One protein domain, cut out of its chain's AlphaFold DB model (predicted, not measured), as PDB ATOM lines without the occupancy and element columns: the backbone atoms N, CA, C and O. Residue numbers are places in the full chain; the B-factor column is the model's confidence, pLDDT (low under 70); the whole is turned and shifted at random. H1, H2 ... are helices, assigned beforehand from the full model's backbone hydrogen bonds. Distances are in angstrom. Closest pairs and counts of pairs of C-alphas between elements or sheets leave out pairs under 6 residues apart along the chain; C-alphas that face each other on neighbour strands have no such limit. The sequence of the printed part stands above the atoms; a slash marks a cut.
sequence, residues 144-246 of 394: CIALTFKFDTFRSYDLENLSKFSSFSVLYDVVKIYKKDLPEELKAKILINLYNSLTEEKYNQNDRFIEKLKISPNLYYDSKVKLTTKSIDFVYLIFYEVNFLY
ATOM      1  N   CYS A 144      41.133  38.941   6.427       83.44
ATOM      2  CA  CYS A 144      41.551  40.309   6.717       83.44
ATOM      3  C   CYS A 144      40.504  41.330   6.274       83.44
ATOM      4  O   CYS A 144      40.213  42.281   6.999       83.44
ATOM      5  N   ILE A 145      39.900  41.123   5.108       82.75
ATOM      6  CA  ILE A 145      38.800  41.953   4.629       82.75
ATOM      7  C   ILE A 145      37.596  41.829   5.577       82.75
ATOM      8  O   ILE A 145      36.981  42.841   5.927       82.75
ATOM      9  N   ALA A 146      37.292  40.619   6.053       78.62
ATOM     10  CA  ALA A 146      36.190  40.386   6.978       78.62
ATOM     11  C   ALA A 146      36.378  41.107   8.318       78.62
ATOM     12  O   ALA A 146      35.465  41.779   8.800       78.62
ATOM     13  N   LEU A 147      37.590  41.030   8.872       79.12
ATOM     14  CA  LEU A 147      38.021  41.771  10.058       79.12
ATOM     15  C   LEU A 147      37.989  43.291   9.842       79.12
ATOM     16  O   LEU A 147      37.672  44.055  10.761       79.12
ATOM     17  N   THR A 148      38.316  43.743   8.630       81.06
ATOM     18  CA  THR A 148      38.339  45.168   8.285       81.06
ATOM     19  C   THR A 148      36.933  45.753   8.325       81.06
ATOM     20  O   THR A 148      36.727  46.743   9.021       81.06
ATOM     21  N   PHE A 149      35.958  45.112   7.677       74.31
ATOM     22  CA  PHE A 149      34.650  45.729   7.437       74.31
ATOM     23  C   PHE A 149      33.446  45.114   8.164       74.31
ATOM     24  O   PHE A 149      32.375  45.702   8.091       74.31
ATOM     25  N   LYS A 150      33.599  43.990   8.877       64.69
ATOM     26  CA  LYS A 150      32.501  43.215   9.498       64.69
ATOM     27  C   LYS A 150      31.449  42.767   8.463       64.69
ATOM     28  O   LYS A 150      30.594  43.533   8.040       64.69
ATOM     29  N   PHE A 151      31.486  41.492   8.080       60.84
ATOM     30  CA  PHE A 151      30.510  40.907   7.151       60.84
ATOM     31  C   PHE A 151      29.596  39.911   7.855       60.84
ATOM     32  O   PHE A 151      30.074  38.994   8.517       60.84
ATOM     33  N   ASP A 152      28.287  40.077   7.652       51.12
ATOM     34  CA  ASP A 152      27.256  39.297   8.347       51.12
ATOM     35  C   ASP A 152      26.977  37.919   7.715       51.12
ATOM     36  O   ASP A 152      26.327  37.082   8.334       51.12
ATOM     37  N   THR A 153      27.416  37.659   6.475       51.81
ATOM     38  CA  THR A 153      27.046  36.430   5.743       51.81
ATOM     39  C   THR A 153      28.166  35.906   4.838       51.81
ATOM     40  O   THR A 153      28.583  36.611   3.918       51.81
ATOM     41  N   PHE A 154      28.559  34.645   5.042       57.09
ATOM     42  CA  PHE A 154      29.411  33.818   4.168       57.09
ATOM     43  C   PHE A 154      28.659  32.525   3.808       57.09
ATOM     44  O   PHE A 154      27.747  32.134   4.541       57.09
ATOM     45  N   ARG A 155      29.022  31.839   2.715       51.81
ATOM     46  CA  ARG A 155      28.499  30.498   2.399       51.81
ATOM     47  C   ARG A 155      29.636  29.474   2.345       51.81
ATOM     48  O   ARG A 155      30.456  29.580   1.455       51.81
ATOM     49  N   SER A 156      29.611  28.509   3.271       48.59
ATOM     50  CA  SER A 156      30.014  27.088   3.166       48.59
ATOM     51  C   SER A 156      30.032  26.461   4.577       48.59
ATOM     52  O   SER A 156      30.082  27.160   5.592       48.59
ATOM     53  N   TYR A 157      29.888  25.136   4.639       41.28
ATOM     54  CA  TYR A 157      29.313  24.361   5.752       41.28
ATOM     55  C   TYR A 157      30.170  24.272   7.038       41.28
ATOM     56  O   TYR A 157      29.634  23.931   8.087       41.28
ATOM     57  N   ASP A 158      31.450  24.666   7.000       43.34
ATOM     58  CA  ASP A 158      32.337  24.705   8.184       43.34
ATOM     59  C   ASP A 158      32.491  26.124   8.787       43.34
ATOM     60  O   ASP A 158      33.081  26.313   9.855       43.34
ATOM     61  N   LEU A 159      31.903  27.141   8.135       42.62
ATOM     62  CA  LEU A 159      32.082  28.572   8.422       42.62
ATOM     63  C   LEU A 159      30.861  29.292   8.990       42.62
ATOM     64  O   LEU A 159      30.918  30.507   9.211       42.62
ATOM     65  N   GLU A 160      29.792  28.574   9.347       45.09
ATOM     66  CA  GLU A 160      28.736  29.142  10.203       45.09
ATOM     67  C   GLU A 160      29.337  29.776  11.485       45.09
ATOM     68  O   GLU A 160      28.800  30.730  12.049       45.09
ATOM     69  N   ASN A 161      30.529  29.313  11.868       42.72
ATOM     70  CA  ASN A 161      31.389  29.815  12.932       42.72
ATOM     71  C   ASN A 161      32.112  31.146  12.613       42.72
ATOM     72  O   ASN A 161      32.225  31.989  13.498       42.72
ATOM     73  N   LEU A 162      32.551  31.391  11.372       45.97
ATOM     74  CA  LEU A 162      33.223  32.643  10.965       45.97
ATOM     75  C   LEU A 162      32.252  33.763  10.581       45.97
ATOM     76  O   LEU A 162      32.546  34.936  10.807       45.97
ATOM     77  N   SER A 163      31.053  33.404  10.105       37.88
ATOM     78  CA  SER A 163      29.926  34.342   9.928       37.88
ATOM     79  C   SER A 163      29.495  35.019  11.239       37.88
ATOM     80  O   SER A 163      28.789  36.025  11.251       37.88
ATOM     81  N   LYS A 164      29.977  34.474  12.359       45.41
ATOM     82  CA  LYS A 164      29.782  34.932  13.721       45.41
ATOM     83  C   LYS A 164      31.136  35.353  14.294       45.41
ATOM     84  O   LYS A 164      31.627  34.730  15.228       45.41
ATOM     85  N   PHE A 165      31.686  36.491  13.856       52.12
ATOM     86  CA  PHE A 165      32.718  37.197  14.648       52.12
ATOM     87  C   PHE A 165      32.274  37.475  16.110       52.12
ATOM     88  O   PHE A 165      33.064  37.955  16.914       52.12
ATOM     89  N   SER A 166      31.030  37.143  16.476       52.38
ATOM     90  CA  SER A 166      30.543  37.022  17.846       52.38
ATOM     91  C   SER A 166      31.100  35.836  18.656       52.38
ATOM     92  O   SER A 166      30.843  35.794  19.855       52.38
ATOM     93  N   SER A 167      31.811  34.861  18.070       70.50
ATOM     94  CA  SER A 167      32.469  33.788  18.837       70.50
ATOM     95  C   SER A 167      33.971  34.032  18.982       70.50
ATOM     96  O   SER A 167      34.718  33.999  18.002       70.50
ATOM     97  N   PHE A 168      34.438  34.205  20.221       77.88
ATOM     98  CA  PHE A 168      35.861  34.403  20.514       77.88
ATOM     99  C   PHE A 168      36.734  33.190  20.170       77.88
ATOM    100  O   PHE A 168      37.902  33.376  19.851       77.88
ATOM    101  N   SER A 169      36.186  31.968  20.161       78.75
ATOM    102  CA  SER A 169      36.948  30.760  19.805       78.75
ATOM    103  C   SER A 169      37.441  30.792  18.361       78.75
ATOM    104  O   SER A 169      38.583  30.465  18.066       78.75
ATOM    105  N   VAL A 170      36.580  31.259  17.465       76.50
ATOM    106  CA  VAL A 170      36.858  31.328  16.033       76.50
ATOM    107  C   VAL A 170      37.832  32.461  15.744       76.50
ATOM    108  O   VAL A 170      38.765  32.305  14.960       76.50
ATOM    109  N   LEU A 171      37.644  33.599  16.420       80.00
ATOM    110  CA  LEU A 171      38.599  34.698  16.361       80.00
ATOM    111  C   LEU A 171      39.980  34.258  16.864       80.00
ATOM    112  O   LEU A 171      40.979  34.637  16.260       80.00
ATOM    113  N   TYR A 172      40.043  33.437  17.916       86.62
ATOM    114  CA  TYR A 172      41.295  32.863  18.399       86.62
ATOM    115  C   TYR A 172      41.966  31.981  17.343       86.62
ATOM    116  O   TYR A 172      43.141  32.201  17.057       86.62
ATOM    117  N   ASP A 173      41.242  31.057  16.706       83.31
ATOM    118  CA  ASP A 173      41.810  30.203  15.654       83.31
ATOM    119  C   ASP A 173      42.351  31.031  14.478       83.31
ATOM    120  O   ASP A 173      43.477  30.818  14.023       83.31
ATOM    121  N   VAL A 174      41.599  32.046  14.041       81.50
ATOM    122  CA  VAL A 174      42.042  32.993  13.010       81.50
ATOM    123  C   VAL A 174      43.311  33.726  13.432       81.50
ATOM    124  O   VAL A 174      44.289  33.761  12.684       81.50
ATOM    125  N   VAL A 175      43.311  34.320  14.627       87.50
ATOM    126  CA  VAL A 175      44.467  35.051  15.147       87.50
ATOM    127  C   VAL A 175      45.670  34.122  15.223       87.50
ATOM    128  O   VAL A 175      46.738  34.477  14.741       87.50
ATOM    129  N   LYS A 176      45.504  32.908  15.740       88.50
ATOM    130  CA  LYS A 176      46.572  31.920  15.878       88.50
ATOM    131  C   LYS A 176      47.187  31.531  14.534       88.50
ATOM    132  O   LYS A 176      48.414  31.475  14.434       88.50
ATOM    133  N   ILE A 177      46.360  31.289  13.513       86.38
ATOM    134  CA  ILE A 177      46.810  30.904  12.166       86.38
ATOM    135  C   ILE A 177      47.516  32.080  11.475       86.38
ATOM    136  O   ILE A 177      48.598  31.904  10.917       86.38
ATOM    137  N   TYR A 178      46.953  33.289  11.554       87.12
ATOM    138  CA  TYR A 178      47.414  34.447  10.778       87.12
ATOM    139  C   TYR A 178      48.224  35.478  11.578       87.12
ATOM    140  O   TYR A 178      48.557  36.532  11.040       87.12
ATOM    141  N   LYS A 179      48.605  35.213  12.836       90.44
ATOM    142  CA  LYS A 179      49.280  36.192  13.719       90.44
ATOM    143  C   LYS A 179      50.518  36.851  13.121       90.44
ATOM    144  O   LYS A 179      50.800  38.004  13.434       90.44
ATOM    145  N   LYS A 180      51.271  36.151  12.271       90.94
ATOM    146  CA  LYS A 180      52.468  36.711  11.625       90.94
ATOM    147  C   LYS A 180      52.131  37.653  10.469       90.94
ATOM    148  O   LYS A 180      52.894  38.572  10.204       90.94
ATOM    149  N   ASP A 181      50.979  37.447   9.840       89.62
ATOM    150  CA  ASP A 181      50.593  38.097   8.588       89.62
ATOM    151  C   ASP A 181      49.516  39.169   8.770       89.62
ATOM    152  O   ASP A 181      49.346  40.029   7.908       89.62
ATOM    153  N   LEU A 182      48.794  39.136   9.894       88.50
ATOM    154  CA  LEU A 182      47.818  40.158  10.251       88.50
ATOM    155  C   LEU A 182      48.500  41.534  10.371       88.50
ATOM    156  O   LEU A 182      49.432  41.677  11.174       88.50
ATOM    157  N   PRO A 183      48.009  42.559   9.646       89.19
ATOM    158  CA  PRO A 183      48.409  43.947   9.849       89.19
ATOM    159  C   PRO A 183      48.305  44.365  11.322       89.19
ATOM    160  O   PRO A 183      47.336  44.023  12.004       89.19
ATOM    161  N   GLU A 184      49.279  45.137  11.809       90.50
ATOM    162  CA  GLU A 184      49.299  45.645  13.190       90.50
ATOM    163  C   GLU A 184      48.044  46.453  13.524       90.50
ATOM    164  O   GLU A 184      47.495  46.320  14.613       90.50
ATOM    165  N   GLU A 185      47.526  47.216  12.564       87.50
ATOM    166  CA  GLU A 185      46.278  47.962  12.701       87.50
ATOM    167  C   GLU A 185      45.074  47.055  12.987       87.50
ATOM    168  O   GLU A 185      44.224  47.380  13.818       87.50
ATOM    169  N   LEU A 186      45.017  45.889  12.334       86.25
ATOM    170  CA  LEU A 186      43.963  44.904  12.571       86.25
ATOM    171  C   LEU A 186      44.143  44.211  13.920       86.25
ATOM    172  O   LEU A 186      43.159  44.032  14.635       86.25
ATOM    173  N   LYS A 187      45.380  43.881  14.311       89.50
ATOM    174  CA  LYS A 187      45.669  43.352  15.654       89.50
ATOM    175  C   LYS A 187      45.258  44.347  16.741       89.50
ATOM    176  O   LYS A 187      44.554  43.968  17.668       89.50
ATOM    177  N   ALA A 188      45.618  45.623  16.594       89.06
ATOM    178  CA  ALA A 188      45.211  46.680  17.517       89.06
ATOM    179  C   ALA A 188      43.690  46.823  17.581       89.06
ATOM    180  O   ALA A 188      43.131  46.870  18.675       89.06
ATOM    181  N   LYS A 189      43.007  46.832  16.428       83.75
ATOM    182  CA  LYS A 189      41.540  46.853  16.369       83.75
ATOM    183  C   LYS A 189      40.938  45.673  17.136       83.75
ATOM    184  O   LYS A 189      39.998  45.878  17.899       83.75
ATOM    185  N   ILE A 190      41.463  44.458  16.960       85.75
ATOM    186  CA  ILE A 190      41.017  43.275  17.709       85.75
ATOM    187  C   ILE A 190      41.214  43.509  19.213       85.75
ATOM    188  O   ILE A 190      40.239  43.488  19.956       85.75
ATOM    189  N   LEU A 191      42.438  43.811  19.654       89.00
ATOM    190  CA  LEU A 191      42.781  43.971  21.071       89.00
ATOM    191  C   LEU A 191      41.968  45.071  21.767       89.00
ATOM    192  O   LEU A 191      41.438  44.844  22.850       89.00
ATOM    193  N   ILE A 192      41.821  46.243  21.141       85.62
ATOM    194  CA  ILE A 192      41.052  47.369  21.692       85.62
ATOM    195  C   ILE A 192      39.578  46.990  21.851       85.62
ATOM    196  O   ILE A 192      38.968  47.294  22.873       85.62
ATOM    197  N   ASN A 193      38.997  46.303  20.867       79.38
ATOM    198  CA  ASN A 193      37.603  45.876  20.949       79.38
ATOM    199  C   ASN A 193      37.395  44.796  22.017       79.38
ATOM    200  O   ASN A 193      36.390  44.833  22.727       79.38
ATOM    201  N   LEU A 194      38.346  43.871  22.164       85.19
ATOM    202  CA  LEU A 194      38.329  42.877  23.237       85.19
ATOM    203  C   LEU A 194      38.457  43.540  24.611       85.19
ATOM    204  O   LEU A 194      37.666  43.234  25.496       85.19
ATOM    205  N   TYR A 195      39.378  44.494  24.767       86.88
ATOM    206  CA  TYR A 195      39.511  45.296  25.982       86.88
ATOM    207  C   TYR A 195      38.196  45.999  26.329       86.88
ATOM    208  O   TYR A 195      37.662  45.775  27.411       86.88
ATOM    209  N   ASN A 196      37.625  46.758  25.386       79.75
ATOM    210  CA  ASN A 196      36.371  47.484  25.602       79.75
ATOM    211  C   ASN A 196      35.215  46.536  25.968       79.75
ATOM    212  O   ASN A 196      34.339  46.900  26.747       79.75
ATOM    213  N   SER A 197      35.209  45.317  25.412       77.62
ATOM    214  CA  SER A 197      34.209  44.293  25.739       77.62
ATOM    215  C   SER A 197      34.407  43.710  27.143       77.62
ATOM    216  O   SER A 197      33.429  43.360  27.793       77.62
ATOM    217  N   LEU A 198      35.654  43.592  27.614       80.44
ATOM    218  CA  LEU A 198      35.997  43.056  28.935       80.44
ATOM    219  C   LEU A 198      35.794  44.066  30.072       80.44
ATOM    220  O   LEU A 198      35.497  43.666  31.197       80.44
ATOM    221  N   THR A 199      36.031  45.355  29.831       78.69
ATOM    222  CA  THR A 199      36.038  46.373  30.894       78.69
ATOM    223  C   THR A 199      34.830  47.299  30.873       78.69
ATOM    224  O   THR A 199      34.648  48.027  31.840       78.69
ATOM    225  N   GLU A 200      34.036  47.312  29.796       72.69
ATOM    226  CA  GLU A 200      33.037  48.359  29.502       72.69
ATOM    227  C   GLU A 200      33.633  49.789  29.462       72.69
ATOM    228  O   GLU A 200      32.918  50.777  29.277       72.69
ATOM    229  N   GLU A 201      34.958  49.915  29.568       74.38
ATOM    230  CA  GLU A 201      35.711  51.160  29.488       74.38
ATOM    231  C   GLU A 201      36.243  51.346  28.072       74.38
ATOM    232  O   GLU A 201      36.611  50.392  27.387       74.38
ATOM    233  N   LYS A 202      36.340  52.598  27.624       76.19
ATOM    234  CA  LYS A 202      37.003  52.893  26.355       76.19
ATOM    235  C   LYS A 202      38.505  52.936  26.562       76.19
ATOM    236  O   LYS A 202      38.993  53.758  27.337       76.19
ATOM    237  N   TYR A 203      39.228  52.133  25.791       77.75
ATOM    238  CA  TYR A 203      40.676  52.242  25.715       77.75
ATOM    239  C   TYR A 203      41.073  53.666  25.331       77.75
ATOM    240  O   TYR A 203      40.691  54.168  24.266       77.75
ATOM    241  N   ASN A 204      41.843  54.322  26.194       71.81
ATOM    242  CA  ASN A 204      42.304  55.673  25.944       71.81
ATOM    243  C   ASN A 204      43.804  55.776  26.199       71.81
ATOM    244  O   ASN A 204      44.258  55.839  27.337       71.81
ATOM    245  N   GLN A 205      44.563  55.806  25.107       72.06
ATOM    246  CA  GLN A 205      45.962  56.200  25.113       72.06
ATOM    247  C   GLN A 205      46.187  57.333  24.128       72.06
ATOM    248  O   GLN A 205      45.612  57.350  23.035       72.06
ATOM    249  N   ASN A 206      47.034  58.268  24.550       66.06
ATOM    250  CA  ASN A 206      47.495  59.392  23.748       66.06
ATOM    251  C   ASN A 206      48.832  59.010  23.109       66.06
ATOM    252  O   ASN A 206      49.896  59.440  23.547       66.06
ATOM    253  N   ASP A 207      48.752  58.142  22.107       77.81
ATOM    254  CA  ASP A 207      49.853  57.770  21.222       77.81
ATOM    255  C   ASP A 207      49.410  58.038  19.776       77.81
ATOM    256  O   ASP A 207      48.263  57.764  19.413       77.81
ATOM    257  N   ARG A 208      50.328  58.554  18.952       78.69
ATOM    258  CA  ARG A 208      50.146  58.824  17.521       78.69
ATOM    259  C   ARG A 208      49.577  57.620  16.766       78.69
ATOM    260  O   ARG A 208      48.751  57.812  15.875       78.69
ATOM    261  N   PHE A 209      49.985  56.390  17.099       82.88
ATOM    262  CA  PHE A 209      49.416  55.190  16.472       82.88
ATOM    263  C   PHE A 209      47.925  55.042  16.811       82.88
ATOM    264  O   PHE A 209      47.095  54.904  15.911       82.88
ATOM    265  N   ILE A 210      47.563  55.167  18.090       83.12
ATOM    266  CA  ILE A 210      46.171  55.099  18.562       83.12
ATOM    267  C   ILE A 210      45.320  56.249  18.004       83.12
ATOM    268  O   ILE A 210      44.166  56.038  17.630       83.12
ATOM    269  N   GLU A 211      45.872  57.457  17.894       79.25
ATOM    270  CA  GLU A 211      45.207  58.595  17.248       79.25
ATOM    271  C   GLU A 211      44.902  58.311  15.778       79.25
ATOM    272  O   GLU A 211      43.779  58.533  15.324       79.25
ATOM    273  N   LYS A 212      45.861  57.738  15.045       78.06
ATOM    274  CA  LYS A 212      45.665  57.353  13.647       78.06
ATOM    275  C   LYS A 212      44.584  56.279  13.495       78.06
ATOM    276  O   LYS A 212      43.769  56.362  12.578       78.06
ATOM    277  N   LEU A 213      44.526  55.310  14.412       80.12
ATOM    278  CA  LEU A 213      43.446  54.317  14.445       80.12
ATOM    279  C   LEU A 213      42.074  54.974  14.649       80.12
ATOM    280  O   LEU A 213      41.132  54.620  13.947       80.12
ATOM    281  N   LYS A 214      41.950  55.964  15.546       74.31
ATOM    282  CA  LYS A 214      40.685  56.689  15.801       74.31
ATOM    283  C   LYS A 214      40.140  57.424  14.566       74.31
ATOM    284  O   LYS A 214      38.943  57.688  14.507       74.31
ATOM    285  N   ILE A 215      40.996  57.747  13.595       71.75
ATOM    286  CA  ILE A 215      40.621  58.417  12.339       71.75
ATOM    287  C   ILE A 215      40.066  57.415  11.306       71.75
ATOM    288  O   ILE A 215      39.367  57.818  10.375       71.75
ATOM    289  N   SER A 216      40.325  56.110  11.468       74.06
ATOM    290  CA  SER A 216      39.806  55.085  10.557       74.06
ATOM    291  C   SER A 216      38.274  54.988  10.649       74.06
ATOM    292  O   SER A 216      37.734  54.737  11.733       74.06
ATOM    293  N   PRO A 217      37.553  55.084   9.517       66.88
ATOM    294  CA  PRO A 217      36.101  54.918   9.490       66.88
ATOM    295  C   PRO A 217      35.661  53.481   9.828       66.88
ATOM    296  O   PRO A 217      34.507  53.260  10.184       66.88
ATOM    297  N   ASN A 218      36.577  52.506   9.772       65.50
ATOM    298  CA  ASN A 218      36.290  51.082   9.952       65.50
ATOM    299  C   ASN A 218      36.563  50.577  11.379       65.50
ATOM    300  O   ASN A 218      36.570  49.364  11.612       65.50
ATOM    301  N   LEU A 219      36.828  51.467  12.342       59.34
ATOM    302  CA  LEU A 219      37.251  51.064  13.687       59.34
ATOM    303  C   LEU A 219      36.111  50.513  14.566       59.34
ATOM    304  O   LEU A 219      36.384  49.863  15.574       59.34
ATOM    305  N   TYR A 220      34.841  50.713  14.211       48.44
ATOM    306  CA  TYR A 220      33.736  50.306  15.080       48.44
ATOM    307  C   TYR A 220      33.379  48.825  14.931       48.44
ATOM    308  O   TYR A 220      32.745  48.406  13.965       48.44
ATOM    309  N   TYR A 221      33.738  48.033  15.941       47.88
ATOM    310  CA  TYR A 221      33.119  46.737  16.178       47.88
ATOM    311  C   TYR A 221      32.123  46.882  17.334       47.88
ATOM    312  O   TYR A 221      32.507  46.902  18.498       47.88
ATOM    313  N   ASP A 222      30.832  47.012  17.014       45.62
ATOM    314  CA  ASP A 222      29.771  46.961  18.027       45.62
ATOM    315  C   ASP A 222      29.571  45.490  18.434       45.62
ATOM    316  O   ASP A 222      28.832  44.730  17.798       45.62
ATOM    317  N   SER A 223      30.352  45.061  19.426       49.66
ATOM    318  CA  SER A 223      30.245  43.762  20.084       49.66
ATOM    319  C   SER A 223      29.296  43.904  21.270       49.66
ATOM    320  O   SER A 223      29.714  44.108  22.404       49.66
ATOM    321  N   LYS A 224      27.990  43.773  21.031       51.22
ATOM    322  CA  LYS A 224      26.998  43.580  22.108       51.22
ATOM    323  C   LYS A 224      26.966  42.124  22.595       51.22
ATOM    324  O   LYS A 224      25.905  41.609  22.952       51.22
ATOM    325  N   VAL A 225      28.091  41.414  22.523       56.72
ATOM    326  CA  VAL A 225      28.155  39.991  22.864       56.72
ATOM    327  C   VAL A 225      28.343  39.860  24.370       56.72
ATOM    328  O   VAL A 225      29.340  40.322  24.916       56.72
ATOM    329  N   LYS A 226      27.390  39.213  25.051       57.66
ATOM    330  CA  LYS A 226      27.551  38.852  26.465       57.66
ATOM    331  C   LYS A 226      28.655  37.802  26.601       57.66
ATOM    332  O   LYS A 226      28.565  36.735  25.996       57.66
ATOM    333  N   LEU A 227      29.669  38.104  27.404       64.44
ATOM    334  CA  LEU A 227      30.784  37.205  27.694       64.44
ATOM    335  C   LEU A 227      30.321  36.048  28.593       64.44
ATOM    336  O   LEU A 227      29.707  36.268  29.634       64.44
ATOM    337  N   THR A 228      30.616  34.811  28.190       67.25
ATOM    338  CA  THR A 228      30.538  33.622  29.062       67.25
ATOM    339  C   THR A 228      31.936  33.245  29.560       67.25
ATOM    340  O   THR A 228      32.921  33.693  28.985       67.25
ATOM    341  N   THR A 229      32.066  32.378  30.566       62.66
ATOM    342  CA  THR A 229      33.376  31.920  31.077       62.66
ATOM    343  C   THR A 229      34.272  31.346  29.974       62.66
ATOM    344  O   THR A 229      35.370  31.837  29.752       62.66
ATOM    345  N   LYS A 230      33.753  30.412  29.161       67.12
ATOM    346  CA  LYS A 230      34.493  29.861  28.006       67.12
ATOM    347  C   LYS A 230      34.846  30.915  26.958       67.12
ATOM    348  O   LYS A 230      35.817  30.762  26.232       67.12
ATOM    349  N   SER A 231      34.039  31.967  26.833       78.75
ATOM    350  CA  SER A 231      34.328  33.078  25.926       78.75
ATOM    351  C   SER A 231      35.560  33.865  26.373       78.75
ATOM    352  O   SER A 231      36.307  34.328  25.520       78.75
ATOM    353  N   ILE A 232      35.770  33.995  27.685       85.50
ATOM    354  CA  ILE A 232      36.850  34.785  28.282       85.50
ATOM    355  C   ILE A 232      38.207  34.097  28.090       85.50
ATOM    356  O   ILE A 232      39.162  34.771  27.711       85.50
ATOM    357  N   ASP A 233      38.277  32.771  28.222       90.44
ATOM    358  CA  ASP A 233      39.505  31.999  27.970       90.44
ATOM    359  C   ASP A 233      40.075  32.257  26.567       90.44
ATOM    360  O   ASP A 233      41.265  32.511  26.390       90.44
ATOM    361  N   PHE A 234      39.216  32.271  25.543       89.38
ATOM    362  CA  PHE A 234      39.658  32.589  24.184       89.38
ATOM    363  C   PHE A 234      40.119  34.037  24.042       89.38
ATOM    364  O   PHE A 234      41.058  34.301  23.295       89.38
ATOM    365  N   VAL A 235      39.502  34.976  24.763       89.69
ATOM    366  CA  VAL A 235      39.978  36.364  24.795       89.69
ATOM    367  C   VAL A 235      41.384  36.422  25.384       89.69
ATOM    368  O   VAL A 235      42.263  37.030  24.777       89.69
ATOM    369  N   TYR A 236      41.626  35.742  26.505       93.81
ATOM    370  CA  TYR A 236      42.944  35.657  27.137       93.81
ATOM    371  C   TYR A 236      44.006  35.103  26.186       93.81
ATOM    372  O   TYR A 236      45.074  35.697  26.023       93.81
ATOM    373  N   LEU A 237      43.673  34.021  25.483       93.94
ATOM    374  CA  LEU A 237      44.551  33.429  24.484       93.94
ATOM    375  C   LEU A 237      44.804  34.363  23.292       93.94
ATOM    376  O   LEU A 237      45.928  34.423  22.804       93.94
ATOM    377  N   ILE A 238      43.812  35.137  22.836       93.50
ATOM    378  CA  ILE A 238      44.020  36.142  21.780       93.50
ATOM    379  C   ILE A 238      45.015  37.215  22.237       93.50
ATOM    380  O   ILE A 238      45.929  37.546  21.480       93.50
ATOM    381  N   PHE A 239      44.881  37.738  23.461       95.19
ATOM    382  CA  PHE A 239      45.868  38.676  24.009       95.19
ATOM    383  C   PHE A 239      47.262  38.048  24.042       95.19
ATOM    384  O   PHE A 239      48.210  38.657  23.556       95.19
ATOM    385  N   TYR A 240      47.391  36.810  24.516       95.44
ATOM    386  CA  TYR A 240      48.679  36.122  24.512       95.44
ATOM    387  C   TYR A 240      49.312  36.007  23.118       95.44
ATOM    388  O   TYR A 240      50.513  36.222  22.968       95.44
ATOM    389  N   GLU A 241      48.520  35.711  22.086       95.00
ATOM    390  CA  GLU A 241      49.043  35.503  20.733       95.00
ATOM    391  C   GLU A 241      49.497  36.792  20.034       95.00
ATOM    392  O   GLU A 241      50.420  36.741  19.215       95.00
ATOM    393  N   VAL A 242      48.829  37.927  20.280       94.12
ATOM    394  CA  VAL A 242      49.048  39.153  19.486       94.12
ATOM    395  C   VAL A 242      49.164  40.449  20.280       94.12
ATOM    396  O   VAL A 242      49.249  41.497  19.644       94.12
ATOM    397  N   ASN A 243      49.183  40.442  21.617       94.56
ATOM    398  CA  ASN A 243      49.295  41.689  22.375       94.56
ATOM    399  C   ASN A 243      50.647  42.385  22.155       94.56
ATOM    400  O   ASN A 243      51.711  41.824  22.403       94.56
ATOM    401  N   PHE A 244      50.578  43.649  21.749       91.44
ATOM    402  CA  PHE A 244      51.711  44.575  21.668       91.44
ATOM    403  C   PHE A 244      51.369  45.959  22.242       91.44
ATOM    404  O   PHE A 244      52.173  46.884  22.158       91.44
ATOM    405  N   LEU A 245      50.167  46.110  22.806       91.06
ATOM    406  CA  LEU A 245      49.660  47.353  23.373       91.06
ATOM    407  C   LEU A 245      49.703  47.298  24.906       91.06
ATOM    408  O   LEU A 245      49.860  46.240  25.521       91.06
ATOM    409  N   TYR A 246      49.559  48.465  25.529       91.31
ATOM    410  CA  TYR A 246      49.648  48.617  26.977       91.31
ATOM    411  C   TYR A 246      48.258  48.624  27.627       91.31
ATOM    412  O   TYR A 246      47.535  49.609  27.519       91.31
TER     413      TYR A 246
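What this domain is: This is residues 144 to 246 of the 394 residues of an uncharacterized protein of Nosema ceranae (strain BRL01) (UniProt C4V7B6). Three helices, H2, H5 and H3, make a loose triangular core, with H5 side by side with both others. The short helix H4 and the long loop of residues 150 to 167 lie toward opposite ends of the longest axis. The printed part has 103 residues with five named helices, H1 to H5, and no named strand: all helix, compact, radius of gyration of the C-alphas 13.4 A, spans 43 by 29 by 26 A.

Where its parts are: H1, residues 144 to 149, begins at C-alpha 144 (41.551, 40.309, 6.717) and measures 8.8 A. H2 is residues 168 to 178, 15.1 A; H3, 184 to 199, 22.1 A; H4, 208 to 215, 10.9 A. H5, residues 229 to 242, 20.8 A, ends at C-alpha 242 (49.048, 39.153, 19.486).

How they stand to each other: H1 and H3 only just touch, with 3 pairs of C-alphas within 8 A, the closest Thr 148 and Leu 186, 7.1 A. H2 touches H5, closest C-alphas Tyr 172 and Ile 238, 5.4 A, at a shallow tilt of 19 degrees, the same way. H3 touches H5 with residues 187 to 194 alone, closest C-alphas Lys 187 and Val 242, 6.6 A, at a shallow tilt of 31 degrees, opposite ways. H4 is close to H3 but not clearly touching, closest C-alphas Glu 185 and Leu 213, 7.2 A. Every O i to N i+4 pair is within hydrogen-bond range in H1 to H4, and 9 of 10 in H5.

The domain as a whole: The farthest C-alphas, Tyr 157 and Asn 206, are 43.4 A apart. The printed part has no cut; the links H1 to H2 and H4 to H5 are long. pLDDT is under 70 in residues 150 to 166, 206 and 217 to 230.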